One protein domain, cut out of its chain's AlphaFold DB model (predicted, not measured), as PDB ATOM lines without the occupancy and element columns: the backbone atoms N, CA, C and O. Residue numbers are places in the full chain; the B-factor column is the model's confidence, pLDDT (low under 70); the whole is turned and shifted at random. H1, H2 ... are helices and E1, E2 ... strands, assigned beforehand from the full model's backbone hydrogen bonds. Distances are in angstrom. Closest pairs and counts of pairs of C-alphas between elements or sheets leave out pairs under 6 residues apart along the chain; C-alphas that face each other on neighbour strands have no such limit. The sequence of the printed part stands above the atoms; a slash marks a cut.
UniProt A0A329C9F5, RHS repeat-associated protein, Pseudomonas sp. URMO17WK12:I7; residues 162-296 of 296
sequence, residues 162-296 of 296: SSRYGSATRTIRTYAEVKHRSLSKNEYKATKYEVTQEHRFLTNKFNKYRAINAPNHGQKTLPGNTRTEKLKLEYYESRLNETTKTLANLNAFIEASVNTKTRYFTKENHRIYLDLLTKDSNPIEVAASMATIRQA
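Overview. This is residues 162 to 296 of the 296 residues of the protein "RHS repeat-associated protein" of Pseudomonas sp. URMO17WK12:I7 (UniProt A0A329C9F5). Look for a small head built round a short strand hairpin, E1 and E2, with a long helical hairpin, H2 and H3, reaching out from it as an arm. In the head, H4 and H5 pack on E1, while H1 sits by the base of the arm, near the start of H2; at the arm's far end the free residues 214 to 225 stick out. The printed part has 135 residues, with five named helices and two named strands in the order H1, H2, H3, E1, E2, H4, H5; the one sheet, E1 - E2, is antiparallel, and the class is mostly helix. The whole is only just extended, close to loose, with a radius of gyration of the C-alphas of 21.5 A, and it is a rod spanning 76 by 23 by 18 A.

Along the chain. Begin at the sheet: find C-alpha 254 at (22.547, -7.178, -18.692), where E1 begins; it covers residues 254 to 258, 12.3 A long. E2 follows as residues 261 to 265, 12.7 A long. Helix H4 is residues 267 to 280, 20.5 A, and H5 is residues 283 to 290, 11.0 A, ending at C-alpha 290 at (21.635, -6.951, -31.676). For the long arm, go to C-alpha 185 at (33.280, -10.768, -18.060); from there H2 runs through residues 185 to 212 for 40.7 A, to C-alpha 212 at (24.212, -11.072, 21.650). H3, residues 226 to 251, runs for 37.2 A. H1 is residues 162 to 169, 10.7 A long.

Arrangement. Start with the hairpin of E1 and E2, antiparallel at 141 degrees between their directions: N 256 and O 263 are 2.8 A apart and N 263 and O 256 are 2.8 A apart, within hydrogen-bond range. Outside the named strands there are two short pairings, both antiparallel: residues 183 to 184 pair with residues 263 to 264 of E2, and residues 294 to 295 pair with residues 254 to 255 of E1. Next look at E1 and H5, whose closest C-alphas, those of Ser 257 and Ser 289, are 5.1 A apart. The closest C-alphas of E1 and H4 are those of Ile 254 and Lys 267, 6.3 A apart. H4 and H5 are close but not clearly touching, with the C-alphas of Leu 277 and Val 286 the closest at 6.4 A, and run opposite ways at a shallow tilt of 14 degrees. H2 comes nearest to E2 at the C-alphas of Lys 185 and Arg 263, 6.1 A apart. Along the arm, H2 and H3 form a helical hairpin: they touch, closest at the C-alphas of Tyr 209 and Leu 233, 5.4 A, and run opposite ways at a shallow tilt of 27 degrees. H1 and H2 only just touch, with 3 pairs of C-alphas within 8 A, the closest being those of Ser 162 and Thr 191 at 7.1 A; H2 does so with residues 187 to 191 alone. H3 and H4 are apart, as are H2 and H5. In H1, H2, H3 and H5 every O i to N i+4 pair is within hydrogen-bond range, and in H4 9 of 10 are.

Size, cuts and confidence. The two C-alphas farthest apart, those of Thr 221 and Pro 283, are 76.5 A apart. Without residues 214 to 225, which stand free, the body of 123 residues spans 66 by 22 by 18 A. The printed part has no cut and ends at residue 296, the chain's last. The links from H1 to H2, 15 residues, and from H2 to H3, 13 residues, are long. The mean pLDDT of the printed part is 79.2; look with care at residues 215 to 228 and 280 to 296, where the model's confidence is under 70.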
ATOM      1  N   SER A 162      35.558  -2.430  -6.762       70.81
ATOM      2  CA  SER A 162      34.707  -1.347  -6.252       70.81
ATOM      3  C   SER A 162      34.743  -0.078  -7.116       70.81
ATOM      4  O   SER A 162      33.694   0.507  -7.390       70.81
ATOM      5  N   SER A 163      35.921   0.333  -7.597       78.44
ATOM      6  CA  SER A 163      36.078   1.469  -8.514       78.44
ATOM      7  C   SER A 163      35.460   1.169  -9.877       78.44
ATOM      8  O   SER A 163      34.709   1.991 -10.402       78.44
ATOM      9  N   ARG A 164      35.713  -0.023 -10.436       85.06
ATOM     10  CA  ARG A 164      35.120  -0.472 -11.703       85.06
ATOM     11  C   ARG A 164      33.602  -0.514 -11.608       85.06
ATOM     12  O   ARG A 164      32.934   0.011 -12.495       85.06
ATOM     13  N   TYR A 165      33.054  -1.085 -10.534       87.00
ATOM     14  CA  TYR A 165      31.614  -1.108 -10.291       87.00
ATOM     15  C   TYR A 165      31.035   0.308 -10.205       87.00
ATOM     16  O   TYR A 165      30.077   0.621 -10.910       87.00
ATOM     17  N   GLY A 166      31.652   1.193  -9.415       87.81
ATOM     18  CA  GLY A 166      31.245   2.597  -9.321       87.81
ATOM     19  C   GLY A 166      31.331   3.339 -10.658       87.81
ATOM     20  O   GLY A 166      30.494   4.187 -10.952       87.81
ATOM     21  N   SER A 167      32.306   3.005 -11.505       88.75
ATOM     22  CA  SER A 167      32.424   3.546 -12.860       88.75
ATOM     23  C   SER A 167      31.352   3.004 -13.806       88.75
ATOM     24  O   SER A 167      30.835   3.782 -14.611       88.75
ATOM     25  N   ALA A 168      31.010   1.716 -13.709       89.38
ATOM     26  CA  ALA A 168      30.032   1.032 -14.559       89.38
ATOM     27  C   ALA A 168      28.574   1.404 -14.252       89.38
ATOM     28  O   ALA A 168      27.707   1.270 -15.114       89.38
ATOM     29  N   THR A 169      28.292   1.890 -13.042       90.12
ATOM     30  CA  THR A 169      26.955   2.363 -12.660       90.12
ATOM     31  C   THR A 169      26.675   3.807 -13.071       90.12
ATOM     32  O   THR A 169      25.513   4.203 -13.115       90.12
ATOM     33  N   ARG A 170      27.703   4.597 -13.419       92.69
ATOM     34  CA  ARG A 170      27.509   5.959 -13.942       92.69
ATOM     35  C   ARG A 170      26.917   5.928 -15.348       92.69
ATOM     36  O   ARG A 170      27.288   5.083 -16.158       92.69
ATOM     37  N   THR A 171      26.049   6.891 -15.635       92.56
ATOM     38  CA  THR A 171      25.354   7.023 -16.919       92.56
ATOM     39  C   THR A 171      26.329   7.221 -18.082       92.56
ATOM     40  O   THR A 171      27.222   8.068 -18.003       92.56
ATOM     41  N   ILE A 172      26.147   6.452 -19.158       92.19
ATOM     42  CA  ILE A 172      26.855   6.631 -20.437       92.19
ATOM     43  C   ILE A 172      26.335   7.884 -21.142       92.19
ATOM     44  O   ILE A 172      25.128   8.111 -21.168       92.19
ATOM     45  N   ARG A 173      27.228   8.681 -21.743       89.31
ATOM     46  CA  ARG A 173      26.833   9.831 -22.580       89.31
ATOM     47  C   ARG A 173      27.206   9.688 -24.048       89.31
ATOM     48  O   ARG A 173      26.486  10.184 -24.903       89.31
ATOM     49  N   THR A 174      28.323   9.028 -24.334       88.06
ATOM     50  CA  THR A 174      28.866   8.885 -25.691       88.06
ATOM     51  C   THR A 174      29.290   7.446 -25.953       88.06
ATOM     52  O   THR A 174      29.566   6.689 -25.017       88.06
ATOM     53  N   TYR A 175      29.385   7.057 -27.227       84.50
ATOM     54  CA  TYR A 175      29.790   5.700 -27.598       84.50
ATOM     55  C   TYR A 175      31.202   5.347 -27.086       84.50
ATOM     56  O   TYR A 175      31.445   4.237 -26.612       84.50
ATOM     57  N   ALA A 176      32.126   6.313 -27.075       85.94
ATOM     58  CA  ALA A 176      33.483   6.125 -26.556       85.94
ATOM     59  C   ALA A 176      33.514   5.737 -25.059       85.94
ATOM     60  O   ALA A 176      34.397   4.995 -24.618       85.94
ATOM     61  N   GLU A 177      32.530   6.179 -24.269       88.19
ATOM     62  CA  GLU A 177      32.438   5.874 -22.837       88.19
ATOM     63  C   GLU A 177      31.937   4.453 -22.541       88.19
ATOM     64  O   GLU A 177      32.194   3.932 -21.451       88.19
ATOM     65  N   VAL A 178      31.266   3.798 -23.497       88.62
ATOM     66  CA  VAL A 178      30.620   2.479 -23.332       88.62
ATOM     67  C   VAL A 178      31.586   1.457 -22.737       88.62
ATOM     68  O   VAL A 178      31.228   0.698 -21.835       88.62
ATOM     69  N   LYS A 179      32.847   1.470 -23.181       88.38
ATOM     70  CA  LYS A 179      33.896   0.563 -22.701       88.38
ATOM     71  C   LYS A 179      34.210   0.748 -21.212       88.38
ATOM     72  O   LYS A 179      34.445  -0.233 -20.513       88.38
ATOM     73  N   HIS A 180      34.248   1.991 -20.741       86.06
ATOM     74  CA  HIS A 180      34.630   2.340 -19.370       86.06
ATOM     75  C   HIS A 180      33.443   2.281 -18.402       86.06
ATOM     76  O   HIS A 180      33.643   2.036 -17.211       86.06
ATOM     77  N   ARG A 181      32.221   2.443 -18.925       91.94
ATOM     78  CA  ARG A 181      30.931   2.380 -18.217       91.94
ATOM     79  C   ARG A 181      30.268   0.999 -18.246       91.94
ATOM     80  O   ARG A 181      29.089   0.861 -17.937       91.94
ATOM     81  N   SER A 182      31.028  -0.025 -18.604       91.94
ATOM     82  CA  SER A 182      30.614  -1.424 -18.566       91.94
ATOM     83  C   SER A 182      31.708  -2.280 -17.943       91.94
ATOM     84  O   SER A 182      32.877  -1.879 -17.877       91.94
ATOM     85  N   LEU A 183      31.326  -3.466 -17.480       92.31
ATOM     86  CA  LEU A 183      32.260  -4.451 -16.946       92.31
ATOM     87  C   LEU A 183      32.545  -5.512 -18.006       92.31
ATOM     88  O   LEU A 183      31.635  -6.029 -18.648       92.31
ATOM     89  N   SER A 184      33.808  -5.879 -18.183       91.56
ATOM     90  CA  SER A 184      34.158  -7.117 -18.878       91.56
ATOM     91  C   SER A 184      33.701  -8.335 -18.071       91.56
ATOM     92  O   SER A 184      33.449  -8.256 -16.869       91.56
ATOM     93  N   LYS A 185      33.651  -9.503 -18.714       91.38
ATOM     94  CA  LYS A 185      33.280 -10.768 -18.060       91.38
ATOM     95  C   LYS A 185      34.111 -11.098 -16.821       91.38
ATOM     96  O   LYS A 185      33.560 -11.576 -15.831       91.38
ATOM     97  N   ASN A 186      35.414 -10.831 -16.857       88.81
ATOM     98  CA  ASN A 186      36.292 -11.099 -15.720       88.81
ATOM     99  C   ASN A 186      36.057 -10.093 -14.589       88.81
ATOM    100  O   ASN A 186      35.963 -10.504 -13.438       88.81
ATOM    101  N   GLU A 187      35.887  -8.808 -14.915       88.06
ATOM    102  CA  GLU A 187      35.573  -7.770 -13.922       88.06
ATOM    103  C   GLU A 187      34.215  -8.024 -13.257       88.06
ATOM    104  O   GLU A 187      34.107  -7.928 -12.038       88.06
ATOM    105  N   TYR A 188      33.193  -8.408 -14.031       91.56
ATOM    106  CA  TYR A 188      31.875  -8.757 -13.503       91.56
ATOM    107  C   TYR A 188      31.954  -9.940 -12.535       91.56
ATOM    108  O   TYR A 188      31.468  -9.850 -11.409       91.56
ATOM    109  N   LYS A 189      32.612 -11.035 -12.944       88.94
ATOM    110  CA  LYS A 189      32.782 -12.228 -12.101       88.94
ATOM    111  C   LYS A 189      33.557 -11.926 -10.818       88.94
ATOM    112  O   LYS A 189      33.123 -12.359  -9.755       88.94
ATOM    113  N   ALA A 190      34.660 -11.182 -10.915       82.81
ATOM    114  CA  ALA A 190      35.466 -10.787  -9.761       82.81
ATOM    115  C   ALA A 190      34.657  -9.922  -8.784       82.81
ATOM    116  O   ALA A 190      34.516 -10.280  -7.619       82.81
ATOM    117  N   THR A 191      34.013  -8.862  -9.286       83.94
ATOM    118  CA  THR A 191      33.177  -7.967  -8.470       83.94
ATOM    119  C   THR A 191      32.036  -8.732  -7.798       83.94
ATOM    120  O   THR A 191      31.791  -8.574  -6.605       83.94
ATOM    121  N   LYS A 192      31.343  -9.604  -8.541       88.88
ATOM    122  CA  LYS A 192      30.247 -10.420  -8.004       88.88
ATOM    123  C   LYS A 192      30.729 -11.365  -6.908       88.88
ATOM    124  O   LYS A 192      30.050 -11.506  -5.892       88.88
ATOM    125  N   TYR A 193      31.887 -11.995  -7.096       81.75
ATOM    126  CA  TYR A 193      32.488 -12.864  -6.091       81.75
ATOM    127  C   TYR A 193      32.832 -12.091  -4.814       81.75
ATOM    128  O   TYR A 193      32.398 -12.496  -3.737       81.75
ATOM    129  N   GLU A 194      33.531 -10.959  -4.933       79.12
ATOM    130  CA  GLU A 194      33.923 -10.115  -3.797       79.12
ATOM    131  C   GLU A 194      32.712  -9.644  -2.984       79.12
ATOM    132  O   GLU A 194      32.648  -9.883  -1.778       79.12
ATOM    133  N   VAL A 195      31.704  -9.067  -3.649       82.00
ATOM    134  CA  VAL A 195      30.472  -8.593  -2.992       82.00
ATOM    135  C   VAL A 195      29.718  -9.751  -2.330       82.00
ATOM    136  O   VAL A 195      29.141  -9.586  -1.257       82.00
ATOM    137  N   THR A 196      29.746 -10.949  -2.921       81.75
ATOM    138  CA  THR A 196      29.133 -12.147  -2.320       81.75
ATOM    139  C   THR A 196      29.865 -12.585  -1.049       81.75
ATOM    140  O   THR A 196      29.215 -12.946  -0.065       81.75
ATOM    141  N   GLN A 197      31.203 -12.546  -1.036       79.50
ATOM    142  CA  GLN A 197      31.979 -12.862   0.168       79.50
ATOM    143  C   GLN A 197      31.742 -11.823   1.271       79.50
ATOM    144  O   GLN A 197      31.505 -12.211   2.417       79.50
ATOM    145  N   GLU A 198      31.721 -10.531   0.928       78.19
ATOM    146  CA  GLU A 198      31.398  -9.450   1.870       78.19
ATOM    147  C   GLU A 198      29.989  -9.644   2.448       78.19
ATOM    148  O   GLU A 198      29.815  -9.655   3.667       78.19
ATOM    149  N   HIS A 199      28.989  -9.916   1.602       86.44
ATOM    150  CA  HIS A 199      27.619 -10.183   2.041       86.44
ATOM    151  C   HIS A 199      27.554 -11.365   3.019       86.44
ATOM    152  O   HIS A 199      26.904 -11.283   4.065       86.44
ATOM    153  N   ARG A 200      28.243 -12.474   2.713       80.00
ATOM    154  CA  ARG A 200      28.292 -13.661   3.581       80.00
ATOM    155  C   ARG A 200      28.935 -13.346   4.931       80.00
ATOM    156  O   ARG A 200      28.411 -13.749   5.970       80.00
ATOM    157  N   PHE A 201      30.049 -12.622   4.922       81.44
ATOM    158  CA  PHE A 201      30.731 -12.183   6.136       81.44
ATOM    159  C   PHE A 201      29.824 -11.300   7.003       81.44
ATOM    160  O   PHE A 201      29.631 -11.592   8.187       81.44
ATOM    161  N   LEU A 202      29.211 -10.277   6.403       77.69
ATOM    162  CA  LEU A 202      28.315  -9.347   7.088       77.69
ATOM    163  C   LEU A 202      27.081 -10.054   7.646       77.69
ATOM    164  O   LEU A 202      26.697  -9.789   8.779       77.69
ATOM    165  N   THR A 203      26.516 -11.012   6.910       85.88
ATOM    166  CA  THR A 203      25.391 -11.833   7.384       85.88
ATOM    167  C   THR A 203      25.763 -12.590   8.659       85.88
ATOM    168  O   THR A 203      25.032 -12.557   9.651       85.88
ATOM    169  N   ASN A 204      26.931 -13.239   8.675       83.94
ATOM    170  CA  ASN A 204      27.406 -13.971   9.850       83.94
ATOM    171  C   ASN A 204      27.636 -13.039  11.051       83.94
ATOM    172  O   ASN A 204      27.281 -13.384  12.179       83.94
ATOM    173  N   LYS A 205      28.207 -11.849  10.818       83.75
ATOM    174  CA  LYS A 205      28.424 -10.836  11.861       83.75
ATOM    175  C   LYS A 205      27.111 -10.277  12.395       83.75
ATOM    176  O   LYS A 205      26.920 -10.276  13.609       83.75
ATOM    177  N   PHE A 206      26.198  -9.882  11.515       88.56
ATOM    178  CA  PHE A 206      24.867  -9.407  11.877       88.56
ATOM    179  C   PHE A 206      24.144 -10.432  12.752       88.56
ATOM    180  O   PHE A 206      23.714 -10.095  13.850       88.56
ATOM    181  N   ASN A 207      24.106 -11.703  12.344       88.38
ATOM    182  CA  ASN A 207      23.466 -12.761  13.127       88.38
ATOM    183  C   ASN A 207      24.119 -12.957  14.504       88.38
ATOM    184  O   ASN A 207      23.410 -13.113  15.498       88.38
ATOM    185  N   LYS A 208      25.456 -12.888  14.591       86.31
ATOM    186  CA  LYS A 208      26.184 -12.957  15.867       86.31
ATOM    187  C   LYS A 208      25.790 -11.816  16.809       86.31
ATOM    188  O   LYS A 208      25.427 -12.073  17.953       86.31
ATOM    189  N   TYR A 209      25.864 -10.566  16.350       83.31
ATOM    190  CA  TYR A 209      25.569  -9.409  17.204       83.31
ATOM    191  C   TYR A 209      24.075  -9.263  17.487       83.31
ATOM    192  O   TYR A 209      23.701  -8.834  18.574       83.31
ATOM    193  N   ARG A 210      23.211  -9.701  16.570       87.56
ATOM    194  CA  ARG A 210      21.769  -9.799  16.803       87.56
ATOM    195  C   ARG A 210      21.458 -10.785  17.922       87.56
ATOM    196  O   ARG A 210      20.622 -10.482  18.764       87.56
ATOM    197  N   ALA A 211      22.140 -11.933  17.955       83.31
ATOM    198  CA  ALA A 211      21.999 -12.896  19.040       83.31
ATOM    199  C   ALA A 211      22.462 -12.294  20.373       83.31
ATOM    200  O   ALA A 211      21.696 -12.321  21.328       83.31
ATOM    201  N   ILE A 212      23.655 -11.688  20.426       79.88
ATOM    202  CA  ILE A 212      24.212 -11.072  21.650       79.88
ATOM    203  C   ILE A 212      23.284  -9.992  22.230       79.88
ATOM    204  O   ILE A 212      23.151  -9.891  23.445       79.88
ATOM    205  N   ASN A 213      22.629  -9.205  21.373       75.00
ATOM    206  CA  ASN A 213      21.700  -8.150  21.786       75.00
ATOM    207  C   ASN A 213      20.258  -8.653  22.020       75.00
ATOM    208  O   ASN A 213      19.368  -7.843  22.279       75.00
ATOM    209  N   ALA A 214      19.987  -9.959  21.916       79.00
ATOM    210  CA  ALA A 214      18.650 -10.490  22.158       79.00
ATOM    211  C   ALA A 214      18.298 -10.431  23.660       79.00
ATOM    212  O   ALA A 214      19.146 -10.744  24.498       79.00
ATOM    213  N   PRO A 215      17.041 -10.110  24.023       67.88
ATOM    214  CA  PRO A 215      16.633  -9.869  25.414       67.88
ATOM    215  C   PRO A 215      16.846 -11.062  26.363       67.88
ATOM    216  O   PRO A 215      16.947 -10.867  27.568       67.88
ATOM    217  N   ASN A 216      16.967 -12.282  25.826       66.38
ATOM    218  CA  ASN A 216      17.150 -13.518  26.593       66.38
ATOM    219  C   ASN A 216      18.563 -14.122  26.452       66.38
ATOM    220  O   ASN A 216      18.780 -15.271  26.839       66.38
ATOM    221  N   HIS A 217      19.523 -13.407  25.848       58.06
ATOM    222  CA  HIS A 217      20.851 -13.951  25.558       58.06
ATOM    223  C   HIS A 217      21.724 -14.055  26.821       58.06
ATOM    224  O   HIS A 217      22.535 -13.182  27.122       58.06
ATOM    225  N   GLY A 218      21.598 -15.188  27.518       56.66
ATOM    226  CA  GLY A 218      22.360 -15.526  28.719       56.66
ATOM    227  C   GLY A 218      21.904 -14.713  29.931       56.66
ATOM    228  O   GLY A 218      21.946 -13.492  29.920       56.66
ATOM    229  N   GLN A 219      21.502 -15.380  31.011       53.41
ATOM    230  CA  GLN A 219      21.077 -14.760  32.277       53.41
ATOM    231  C   GLN A 219      22.194 -13.983  33.038       53.41
ATOM    232  O   GLN A 219      22.290 -14.081  34.256       53.41
ATOM    233  N   LYS A 220      23.086 -13.234  32.381       52.88
ATOM    234  CA  LYS A 220      24.260 -12.603  33.021       52.88
ATOM    235  C   LYS A 220      23.940 -11.151  33.401       52.88
ATOM    236  O   LYS A 220      23.605 -10.363  32.528       52.88
ATOM    237  N   THR A 221      23.881 -10.730  34.670       52.91
ATOM    238  CA  THR A 221      24.960 -10.625  35.683       52.91
ATOM    239  C   THR A 221      26.275 -10.059  35.134       52.91
ATOM    240  O   THR A 221      27.273 -10.756  35.013       52.91
ATOM    241  N   LEU A 222      26.229  -8.773  34.767       47.59
ATOM    242  CA  LEU A 222      27.242  -7.703  34.907       47.59
ATOM    243  C   LEU A 222      27.122  -6.719  33.723       47.59
ATOM    244  O   LEU A 222      26.915  -7.153  32.590       47.59
ATOM    245  N   PRO A 223      27.255  -5.399  33.956       44.09
ATOM    246  CA  PRO A 223      27.055  -4.352  32.953       44.09
ATOM    247  C   PRO A 223      28.252  -4.269  31.986       44.09
ATOM    248  O   PRO A 223      29.040  -3.328  32.001       44.09
ATOM    249  N   GLY A 224      28.417  -5.283  31.139       47.31
ATOM    250  CA  GLY A 224      29.412  -5.310  30.071       47.31
ATOM    251  C   GLY A 224      28.928  -4.560  28.829       47.31
ATOM    252  O   GLY A 224      28.383  -5.169  27.918       47.31
ATOM    253  N   ASN A 225      29.126  -3.241  28.808       54.91
ATOM    254  CA  ASN A 225      29.154  -2.351  27.634       54.91
ATOM    255  C   ASN A 225      28.088  -2.564  26.523       54.91
ATOM    256  O   ASN A 225      28.394  -2.525  25.328       54.91
ATOM    257  N   THR A 226      26.814  -2.720  26.904       63.72
ATOM    258  CA  THR A 226      25.646  -2.930  26.015       63.72
ATOM    259  C   THR A 226      25.556  -1.916  24.865       63.72
ATOM    260  O   THR A 226      25.100  -2.237  23.771       63.72
ATOM    261  N   ARG A 227      26.034  -0.682  25.082       67.00
ATOM    262  CA  ARG A 227      26.051   0.378  24.065       67.00
ATOM    263  C   ARG A 227      26.970   0.044  22.888       67.00
ATOM    264  O   ARG A 227      26.592   0.285  21.747       67.00
ATOM    265  N   THR A 228      28.154  -0.509  23.142       69.31
ATOM    266  CA  THR A 228      29.125  -0.838  22.087       69.31
ATOM    267  C   THR A 228      28.633  -1.988  21.215       69.31
ATOM    268  O   THR A 228      28.757  -1.934  19.996       69.31
ATOM    269  N   GLU A 229      28.026  -3.008  21.819       76.25
ATOM    270  CA  GLU A 229      27.471  -4.152  21.087       76.25
ATOM    271  C   GLU A 229      26.221  -3.777  20.283       76.25
ATOM    272  O   GLU A 229      26.026  -4.287  19.178       76.25
ATOM    273  N   LYS A 230      25.416  -2.831  20.783       79.06
ATOM    274  CA  LYS A 230      24.303  -2.247  20.029       79.06
ATOM    275  C   LYS A 230      24.789  -1.438  18.821       79.06
ATOM    276  O   LYS A 230      24.284  -1.634  17.722       79.06
ATOM    277  N   LEU A 231      25.814  -0.596  18.995       75.81
ATOM    278  CA  LEU A 231      26.416   0.163  17.889       75.81
ATOM    279  C   LEU A 231      27.008  -0.757  16.810       75.81
ATOM    280  O   LEU A 231      26.862  -0.484  15.622       75.81
ATOM    281  N   LYS A 232      27.633  -1.875  17.204       78.62
ATOM    282  CA  LYS A 232      28.115  -2.894  16.255       78.62
ATOM    283  C   LYS A 232      26.968  -3.528  15.471       78.62
ATOM    284  O   LYS A 232      27.100  -3.715  14.266       78.62
ATOM    285  N   LEU A 233      25.855  -3.853  16.132       85.56
ATOM    286  CA  LEU A 233      24.672  -4.391  15.460       85.56
ATOM    287  C   LEU A 233      24.135  -3.409  14.406       85.56
ATOM    288  O   LEU A 233      23.989  -3.804  13.253       85.56
ATOM    289  N   GLU A 234      23.923  -2.145  14.784       81.25
ATOM    290  CA  GLU A 234      23.443  -1.084  13.882       81.25
ATOM    291  C   GLU A 234      24.391  -0.883  12.684       81.25
ATOM    292  O   GLU A 234      23.951  -0.767  11.538       81.25
ATOM    293  N   TYR A 235      25.705  -0.911  12.928       81.56
ATOM    294  CA  TYR A 235      26.718  -0.818  11.878       81.56
ATOM    295  C   TYR A 235      26.640  -1.983  10.880       81.56
ATOM    296  O   TYR A 235      26.549  -1.757   9.670       81.56
ATOM    297  N   TYR A 236      26.658  -3.233  11.360       81.62
ATOM    298  CA  TYR A 236      26.627  -4.401  10.471       81.62
ATOM    299  C   TYR A 236      25.294  -4.533   9.736       81.62
ATOM    300  O   TYR A 236      25.286  -4.986   8.596       81.62
ATOM    301  N   GLU A 237      24.186  -4.115  10.347       89.06
ATOM    302  CA  GLU A 237      22.884  -4.040   9.687       89.06
ATOM    303  C   GLU A 237      22.896  -3.039   8.525       89.06
ATOM    304  O   GLU A 237      22.517  -3.380   7.403       89.06
ATOM    305  N   SER A 238      23.390  -1.821   8.770       84.00
ATOM    306  CA  SER A 238      23.533  -0.790   7.738       84.00
ATOM    307  C   SER A 238      24.391  -1.287   6.574       84.00
ATOM    308  O   SER A 238      23.969  -1.245   5.414       84.00
ATOM    309  N   ARG A 239      25.559  -1.859   6.884       78.62
ATOM    310  CA  ARG A 239      26.482  -2.353   5.866       78.62
ATOM    311  C   ARG A 239      25.915  -3.542   5.091       78.62
ATOM    312  O   ARG A 239      26.010  -3.566   3.868       78.62
ATOM    313  N   LEU A 240      25.269  -4.493   5.770       87.25
ATOM    314  CA  LEU A 240      24.607  -5.628   5.120       87.25
ATOM    315  C   LEU A 240      23.530  -5.151   4.140       87.25
ATOM    316  O   LEU A 240      23.452  -5.667   3.025       87.25
ATOM    317  N   ASN A 241      22.751  -4.132   4.505       89.69
ATOM    318  CA  ASN A 241      21.751  -3.535   3.621       89.69
ATOM    319  C   ASN A 241      22.381  -2.898   2.368       89.69
ATOM    320  O   ASN A 241      21.877  -3.094   1.260       89.69
ATOM    321  N   GLU A 242      23.492  -2.167   2.505       84.50
ATOM    322  CA  GLU A 242      24.232  -1.600   1.365       84.50
ATOM    323  C   GLU A 242      24.789  -2.682   0.430       84.50
ATOM    324  O   GLU A 242      24.615  -2.615  -0.795       84.50
ATOM    325  N   THR A 243      25.424  -3.711   0.993       82.00
ATOM    326  CA  THR A 243      26.001  -4.815   0.219       82.00
ATOM    327  C   THR A 243      24.908  -5.636  -0.465       82.00
ATOM    328  O   THR A 243      25.064  -6.018  -1.624       82.00
ATOM    329  N   THR A 244      23.755  -5.830   0.185       93.75
ATOM    330  CA  THR A 244      22.582  -6.502  -0.406       93.75
ATOM    331  C   THR A 244      22.061  -5.741  -1.626       93.75
ATOM    332  O   THR A 244      21.838  -6.343  -2.676       93.75
ATOM    333  N   LYS A 245      21.933  -4.408  -1.534       92.56
ATOM    334  CA  LYS A 245      21.555  -3.553  -2.676       92.56
ATOM    335  C   LYS A 245      22.564  -3.657  -3.816       92.56
ATOM    336  O   LYS A 245      22.181  -3.764  -4.977       92.56
ATOM    337  N   THR A 246      23.853  -3.658  -3.489       88.44
ATOM    338  CA  THR A 246      24.936  -3.786  -4.473       88.44
ATOM    339  C   THR A 246      24.891  -5.137  -5.189       88.44
ATOM    340  O   THR A 246      24.983  -5.190  -6.415       88.44
ATOM    341  N   LEU A 247      24.680  -6.227  -4.448       92.44
ATOM    342  CA  LEU A 247      24.552  -7.572  -5.005       92.44
ATOM    343  C   LEU A 247      23.304  -7.705  -5.889       92.44
ATOM    344  O   LEU A 247      23.385  -8.264  -6.982       92.44
ATOM    345  N   ALA A 248      22.170  -7.154  -5.451       93.56
ATOM    346  CA  ALA A 248      20.940  -7.111  -6.239       93.56
ATOM    347  C   ALA A 248      21.140  -6.334  -7.549       93.56
ATOM    348  O   ALA A 248      20.764  -6.819  -8.615       93.56
ATOM    349  N   ASN A 249      21.811  -5.180  -7.487       91.88
ATOM    350  CA  ASN A 249      22.160  -4.404  -8.672       91.88
ATOM    351  C   ASN A 249      23.049  -5.205  -9.627       91.88
ATOM    352  O   ASN A 249      22.730  -5.270 -10.805       91.88
ATOM    353  N   LEU A 250      24.114  -5.858  -9.144       92.06
ATOM    354  CA  LEU A 250      24.989  -6.708  -9.968       92.06
ATOM    355  C   LEU A 250      24.249  -7.890 -10.607       92.06
ATOM    356  O   LEU A 250      24.541  -8.266 -11.742       92.06
ATOM    357  N   ASN A 251      23.291  -8.487  -9.901       93.56
ATOM    358  CA  ASN A 251      22.453  -9.550 -10.453       93.56
ATOM    359  C   ASN A 251      21.492  -9.041 -11.535       93.56
ATOM    360  O   ASN A 251      21.081  -9.820 -12.382       93.56
ATOM    361  N   ALA A 252      21.171  -7.747 -11.541       93.38
ATOM    362  CA  ALA A 252      20.338  -7.116 -12.561       93.38
ATOM    363  C   ALA A 252      21.132  -6.595 -13.777       93.38
ATOM    364  O   ALA A 252      20.553  -5.925 -14.638       93.38
ATOM    365  N   PHE A 253      22.448  -6.840 -13.851       94.00
ATOM    366  CA  PHE A 253      23.242  -6.426 -15.008       94.00
ATOM    367  C   PHE A 253      22.864  -7.245 -16.244       94.00
ATOM    368  O   PHE A 253      22.592  -8.439 -16.165       94.00
ATOM    369  N   ILE A 254      22.890  -6.590 -17.400       91.94
ATOM    370  CA  ILE A 254      22.547  -7.178 -18.692       91.94
ATOM    371  C   ILE A 254      23.830  -7.432 -19.472       91.94
ATOM    372  O   ILE A 254      24.698  -6.558 -19.554       91.94
ATOM    373  N   GLU A 255      23.936  -8.622 -20.053       92.62
ATOM    374  CA  GLU A 255      25.012  -8.982 -20.967       92.62
ATOM    375  C   GLU A 255      24.725  -8.439 -22.376       92.62
ATOM    376  O   GLU A 255      23.626  -8.601 -22.903       92.62
ATOM    377  N   ALA A 256      25.713  -7.792 -22.993       87.44
ATOM    378  CA  ALA A 256      25.659  -7.347 -24.382       87.44
ATOM    379  C   ALA A 256      27.046  -7.414 -25.040       87.44
ATOM    380  O   ALA A 256      28.080  -7.339 -24.372       87.44
ATOM    381  N   SER A 257      27.076  -7.544 -26.366       85.62
ATOM    382  CA  SER A 257      28.318  -7.530 -27.144       85.62
ATOM    383  C   SER A 257      28.686  -6.097 -27.526       85.62
ATOM    384  O   SER A 257      27.852  -5.377 -28.064       85.62
ATOM    385  N   VAL A 258      29.931  -5.695 -27.263       84.12
ATOM    386  CA  VAL A 258      30.521  -4.422 -27.708       84.12
ATOM    387  C   VAL A 258      31.813  -4.743 -28.440       84.12
ATOM    388  O   VAL A 258      32.739  -5.282 -27.826       84.12
ATOM    389  N   ASN A 259      31.894  -4.416 -29.731       79.81
ATOM    390  CA  ASN A 259      33.048  -4.710 -30.589       79.81
ATOM    391  C   ASN A 259      33.500  -6.171 -30.432       79.81
ATOM    392  O   ASN A 259      34.641  -6.424 -30.046       79.81
ATOM    393  N   THR A 260      32.552  -7.101 -30.613       79.94
ATOM    394  CA  THR A 260      32.709  -8.567 -30.489       79.94
ATOM    395  C   THR A 260      33.122  -9.096 -29.109       79.94
ATOM    396  O   THR A 260      33.368 -10.292 -28.950       79.94
ATOM    397  N   LYS A 261      33.161  -8.244 -28.074       84.62
ATOM    398  CA  LYS A 261      33.477  -8.637 -26.694       84.62
ATOM    399  C   LYS A 261      32.250  -8.551 -25.795       84.62
ATOM    400  O   LYS A 261      31.590  -7.518 -25.736       84.62
ATOM    401  N   THR A 262      32.017  -9.603 -25.015       89.69
ATOM    402  CA  THR A 262      30.982  -9.642 -23.977       89.69
ATOM    403  C   THR A 262      31.237  -8.609 -22.882       89.69
ATOM    404  O   THR A 262      32.317  -8.585 -22.275       89.69
ATOM    405  N   ARG A 263      30.218  -7.800 -22.586       92.06
ATOM    406  CA  ARG A 263      30.220  -6.795 -21.524       92.06
ATOM    407  C   ARG A 263      28.918  -6.803 -20.733       92.06
ATOM    408  O   ARG A 263      27.876  -7.177 -21.252       92.06
ATOM    409  N   TYR A 264      29.001  -6.358 -19.487       94.31
ATOM    410  CA  TYR A 264      27.895  -6.304 -18.540       94.31
ATOM    411  C   TYR A 264      27.566  -4.848 -18.207       94.31
ATOM    412  O   TYR A 264      28.455  -4.061 -17.863       94.31
ATOM    413  N   PHE A 265      26.285  -4.507 -18.304       93.06
ATOM    414  CA  PHE A 265      25.757  -3.153 -18.166       93.06
ATOM    415  C   PHE A 265      24.688  -3.079 -17.088       93.06
ATOM    416  O   PHE A 265      23.938  -4.030 -16.889       93.06
ATOM    417  N   THR A 266      24.523  -1.909 -16.472       94.00
ATOM    418  CA  THR A 266      23.255  -1.612 -15.798       94.00
ATOM    419  C   THR A 266      22.126  -1.558 -16.828       94.00
ATOM    420  O   THR A 266      22.350  -1.229 -17.995       94.00
ATOM    421  N   LYS A 267      20.892  -1.838 -16.397       91.50
ATOM    422  CA  LYS A 267      19.709  -1.778 -17.270       91.50
ATOM    423  C   LYS A 267      19.577  -0.431 -17.996       91.50
ATOM    424  O   LYS A 267      19.267  -0.404 -19.184       91.50
ATOM    425  N   GLU A 268      19.871   0.668 -17.303       91.69
ATOM    426  CA  GLU A 268      19.802   2.013 -17.880       91.69
ATOM    427  C   GLU A 268      20.925   2.273 -18.892       91.69
ATOM    428  O   GLU A 268      20.665   2.733 -20.001       91.69
ATOM    429  N   ASN A 269      22.166   1.902 -18.565       93.25
ATOM    430  CA  ASN A 269      23.287   2.054 -19.495       93.25
ATOM    431  C   ASN A 269      23.138   1.175 -20.734       93.25
ATOM    432  O   ASN A 269      23.537   1.589 -21.818       93.25
ATOM    433  N   HIS A 270      22.538  -0.008 -20.600       92.19
ATOM    434  CA  HIS A 270      22.218  -0.858 -21.741       92.19
ATOM    435  C   HIS A 270      21.227  -0.171 -22.693       92.19
ATOM    436  O   HIS A 270      21.454  -0.145 -23.900       92.19
ATOM    437  N   ARG A 271      20.167   0.453 -22.158       90.56
ATOM    438  CA  ARG A 271      19.186   1.205 -22.956       90.56
ATOM    439  C   ARG A 271      19.841   2.358 -23.722       90.56
ATOM    440  O   ARG A 271      19.578   2.531 -24.906       90.56
ATOM    441  N   ILE A 272      20.708   3.120 -23.054       90.75
ATOM    442  CA  ILE A 272      21.436   4.241 -23.667       90.75
ATOM    443  C   ILE A 272      22.433   3.740 -24.718       90.75
ATOM    444  O   ILE A 272      22.548   4.328 -25.786       90.75
ATOM    445  N   TYR A 273      23.124   2.630 -24.449       89.12
ATOM    446  CA  TYR A 273      24.038   2.016 -25.409       89.12
ATOM    447  C   TYR A 273      23.335   1.639 -26.721       89.12
ATOM    448  O   TYR A 273      23.864   1.930 -27.791       89.12
ATOM    449  N   LEU A 274      22.133   1.057 -26.648       87.38
ATOM    450  CA  LEU A 274      21.341   0.730 -27.838       87.38
ATOM    451  C   LEU A 274      20.926   1.980 -28.635       87.38
ATOM    452  O   LEU A 274      20.958   1.942 -29.860       87.38
ATOM    453  N   ASP A 275      20.586   3.087 -27.968       88.69
ATOM    454  CA  ASP A 275      20.251   4.363 -28.630       88.69
ATOM    455  C   ASP A 275      21.474   5.037 -29.282       88.69
ATOM    456  O   ASP A 275      21.364   5.659 -30.334       88.69
ATOM    457  N   LEU A 276      22.662   4.895 -28.689       86.06
ATOM    458  CA  LEU A 276      23.908   5.405 -29.275       86.06
ATOM    459  C   LEU A 276      24.356   4.572 -30.482       86.06
ATOM    460  O   LEU A 276      24.829   5.121 -31.475       86.06
ATOM    461  N   LEU A 277      24.170   3.250 -30.423       80.69
ATOM    462  CA  LEU A 277      24.454   2.343 -31.535       80.69
ATOM    463  C   LEU A 277      23.659   2.704 -32.796       80.69
ATOM    464  O   LEU A 277      24.207   2.663 -33.894       80.69
ATOM    465  N   THR A 278      22.382   3.066 -32.654       73.81
ATOM    466  CA  THR A 278      21.517   3.400 -33.796       73.81
ATOM    467  C   THR A 278      21.800   4.777 -34.396       73.81
ATOM    468  O   THR A 278      21.416   5.013 -35.541       73.81
ATOM    469  N   LYS A 279      22.470   5.675 -33.659       71.62
ATOM    470  CA  LYS A 279      22.776   7.052 -34.088       71.62
ATOM    471  C   LYS A 279      24.166   7.224 -34.710       71.62
ATOM    472  O   LYS A 279      24.281   7.974 -35.671       71.62
ATOM    473  N   ASP A 280      25.184   6.527 -34.199       59.06
ATOM    474  CA  ASP A 280      26.599   6.799 -34.525       59.06
ATOM    475  C   ASP A 280      27.337   5.655 -35.266       59.06
ATOM    476  O   ASP A 280      28.534   5.780 -35.531       59.06
ATOM    477  N   SER A 281      26.685   4.530 -35.608       57.03
ATOM    478  CA  SER A 281      27.401   3.297 -36.025       57.03
ATOM    479  C   SER A 281      27.128   2.819 -37.464       57.03
ATOM    480  O   SER A 281      26.017   2.907 -37.981       57.03
ATOM    481  N   ASN A 282      28.159   2.230 -38.088       56.81
ATOM    482  CA  ASN A 282      28.134   1.547 -39.393       56.81
ATOM    483  C   ASN A 282      27.229   0.279 -39.316       56.81
ATOM    484  O   ASN A 282      27.328  -0.447 -38.322       56.81
ATOM    485  N   PRO A 283      26.380  -0.066 -40.316       55.69
ATOM    486  CA  PRO A 283      25.315  -1.080 -40.176       55.69
ATOM    487  C   PRO A 283      25.770  -2.492 -39.755       55.69
ATOM    488  O   PRO A 283      24.990  -3.260 -39.194       55.69
ATOM    489  N   ILE A 284      27.038  -2.835 -39.999       54.72
ATOM    490  CA  ILE A 284      27.637  -4.140 -39.679       54.72
ATOM    491  C   ILE A 284      27.835  -4.325 -38.160       54.72
ATOM    492  O   ILE A 284      27.626  -5.424 -37.644       54.72
ATOM    493  N   GLU A 285      28.183  -3.266 -37.420       55.91
ATOM    494  CA  GLU A 285      28.352  -3.342 -35.957       55.91
ATOM    495  C   GLU A 285      27.003  -3.457 -35.232       55.91
ATOM    496  O   GLU A 285      26.881  -4.181 -34.242       55.91
ATOM    497  N   VAL A 286      25.962  -2.822 -35.782       58.84
ATOM    498  CA  VAL A 286      24.590  -2.877 -35.256       58.84
ATOM    499  C   VAL A 286      24.033  -4.305 -35.318       58.84
ATOM    500  O   VAL A 286      23.451  -4.785 -34.343       58.84
ATOM    501  N   ALA A 287      24.270  -5.026 -36.421       54.03
ATOM    502  CA  ALA A 287      23.811  -6.406 -36.597       54.03
ATOM    503  C   ALA A 287      24.487  -7.400 -35.627       54.03
ATOM    504  O   ALA A 287      23.831  -8.310 -35.117       54.03
ATOM    505  N   ALA A 288      25.777  -7.210 -35.320       55.62
ATOM    506  CA  ALA A 288      26.527  -8.074 -34.402       55.62
ATOM    507  C   ALA A 288      26.167  -7.850 -32.917       55.62
ATOM    508  O   ALA A 288      26.152  -8.808 -32.139       55.62
ATOM    509  N   SER A 289      25.852  -6.612 -32.513       53.97
ATOM    510  CA  SER A 289      25.422  -6.299 -31.138       53.97
ATOM    511  C   SER A 289      23.968  -6.696 -30.849       53.97
ATOM    512  O   SER A 289      23.680  -7.137 -29.737       53.97
ATOM    513  N   MET A 290      23.062  -6.604 -31.830       55.12
ATOM    514  CA  MET A 290      21.635  -6.951 -31.676       55.12
ATOM    515  C   MET A 290      21.370  -8.466 -31.571       55.12
ATOM    516  O   MET A 290      20.372  -8.876 -30.982       55.12
ATOM    517  N   ALA A 291      22.256  -9.316 -32.103       48.44
ATOM    518  CA  ALA A 291      22.061 -10.771 -32.147       48.44
ATOM    519  C   ALA A 291      22.253 -11.493 -30.793       48.44
ATOM    520  O   ALA A 291      21.956 -12.682 -30.679       48.44
ATOM    521  N   THR A 292      22.746 -10.804 -29.757       51.69
ATOM    522  CA  THR A 292      23.115 -11.419 -28.467       51.69
ATOM    523  C   THR A 292      22.408 -10.731 -27.299       51.69
ATOM    524  O   THR A 292      23.050 -10.172 -26.413       51.69
ATOM    525  N   ILE A 293      21.073 -10.749 -27.291       50.06
ATOM    526  CA  ILE A 293      20.278 -10.328 -26.130       50.06
ATOM    527  C   ILE A 293      19.882 -11.586 -25.356       50.06
ATOM    528  O   ILE A 293      18.969 -12.314 -25.744       50.06
ATOM    529  N   ARG A 294      20.584 -11.864 -24.256       53.56
ATOM    530  CA  ARG A 294      20.177 -12.855 -23.249       53.56
ATOM    531  C   ARG A 294      20.305 -12.215 -21.869       53.56
ATOM    532  O   ARG A 294      21.289 -11.533 -21.599       53.56
ATOM    533  N   GLN A 295      19.300 -12.404 -21.014       44.34
ATOM    534  CA  GLN A 295      19.438 -12.080 -19.591       44.34
ATOM    535  C   GLN A 295      20.568 -12.939 -19.000       44.34
ATOM    536  O   GLN A 295      20.664 -14.123 -19.330       44.34
ATOM    537  N   ALA A 296      21.440 -12.304 -18.212       47.78
ATOM    538  CA  ALA A 296      22.612 -12.917 -17.588       47.78
ATOM    539  C   ALA A 296      22.267 -13.677 -16.302       47.78
ATOM    540  O   ALA A 296      21.317 -13.252 -15.606       47.78
TER     541      ALA A 296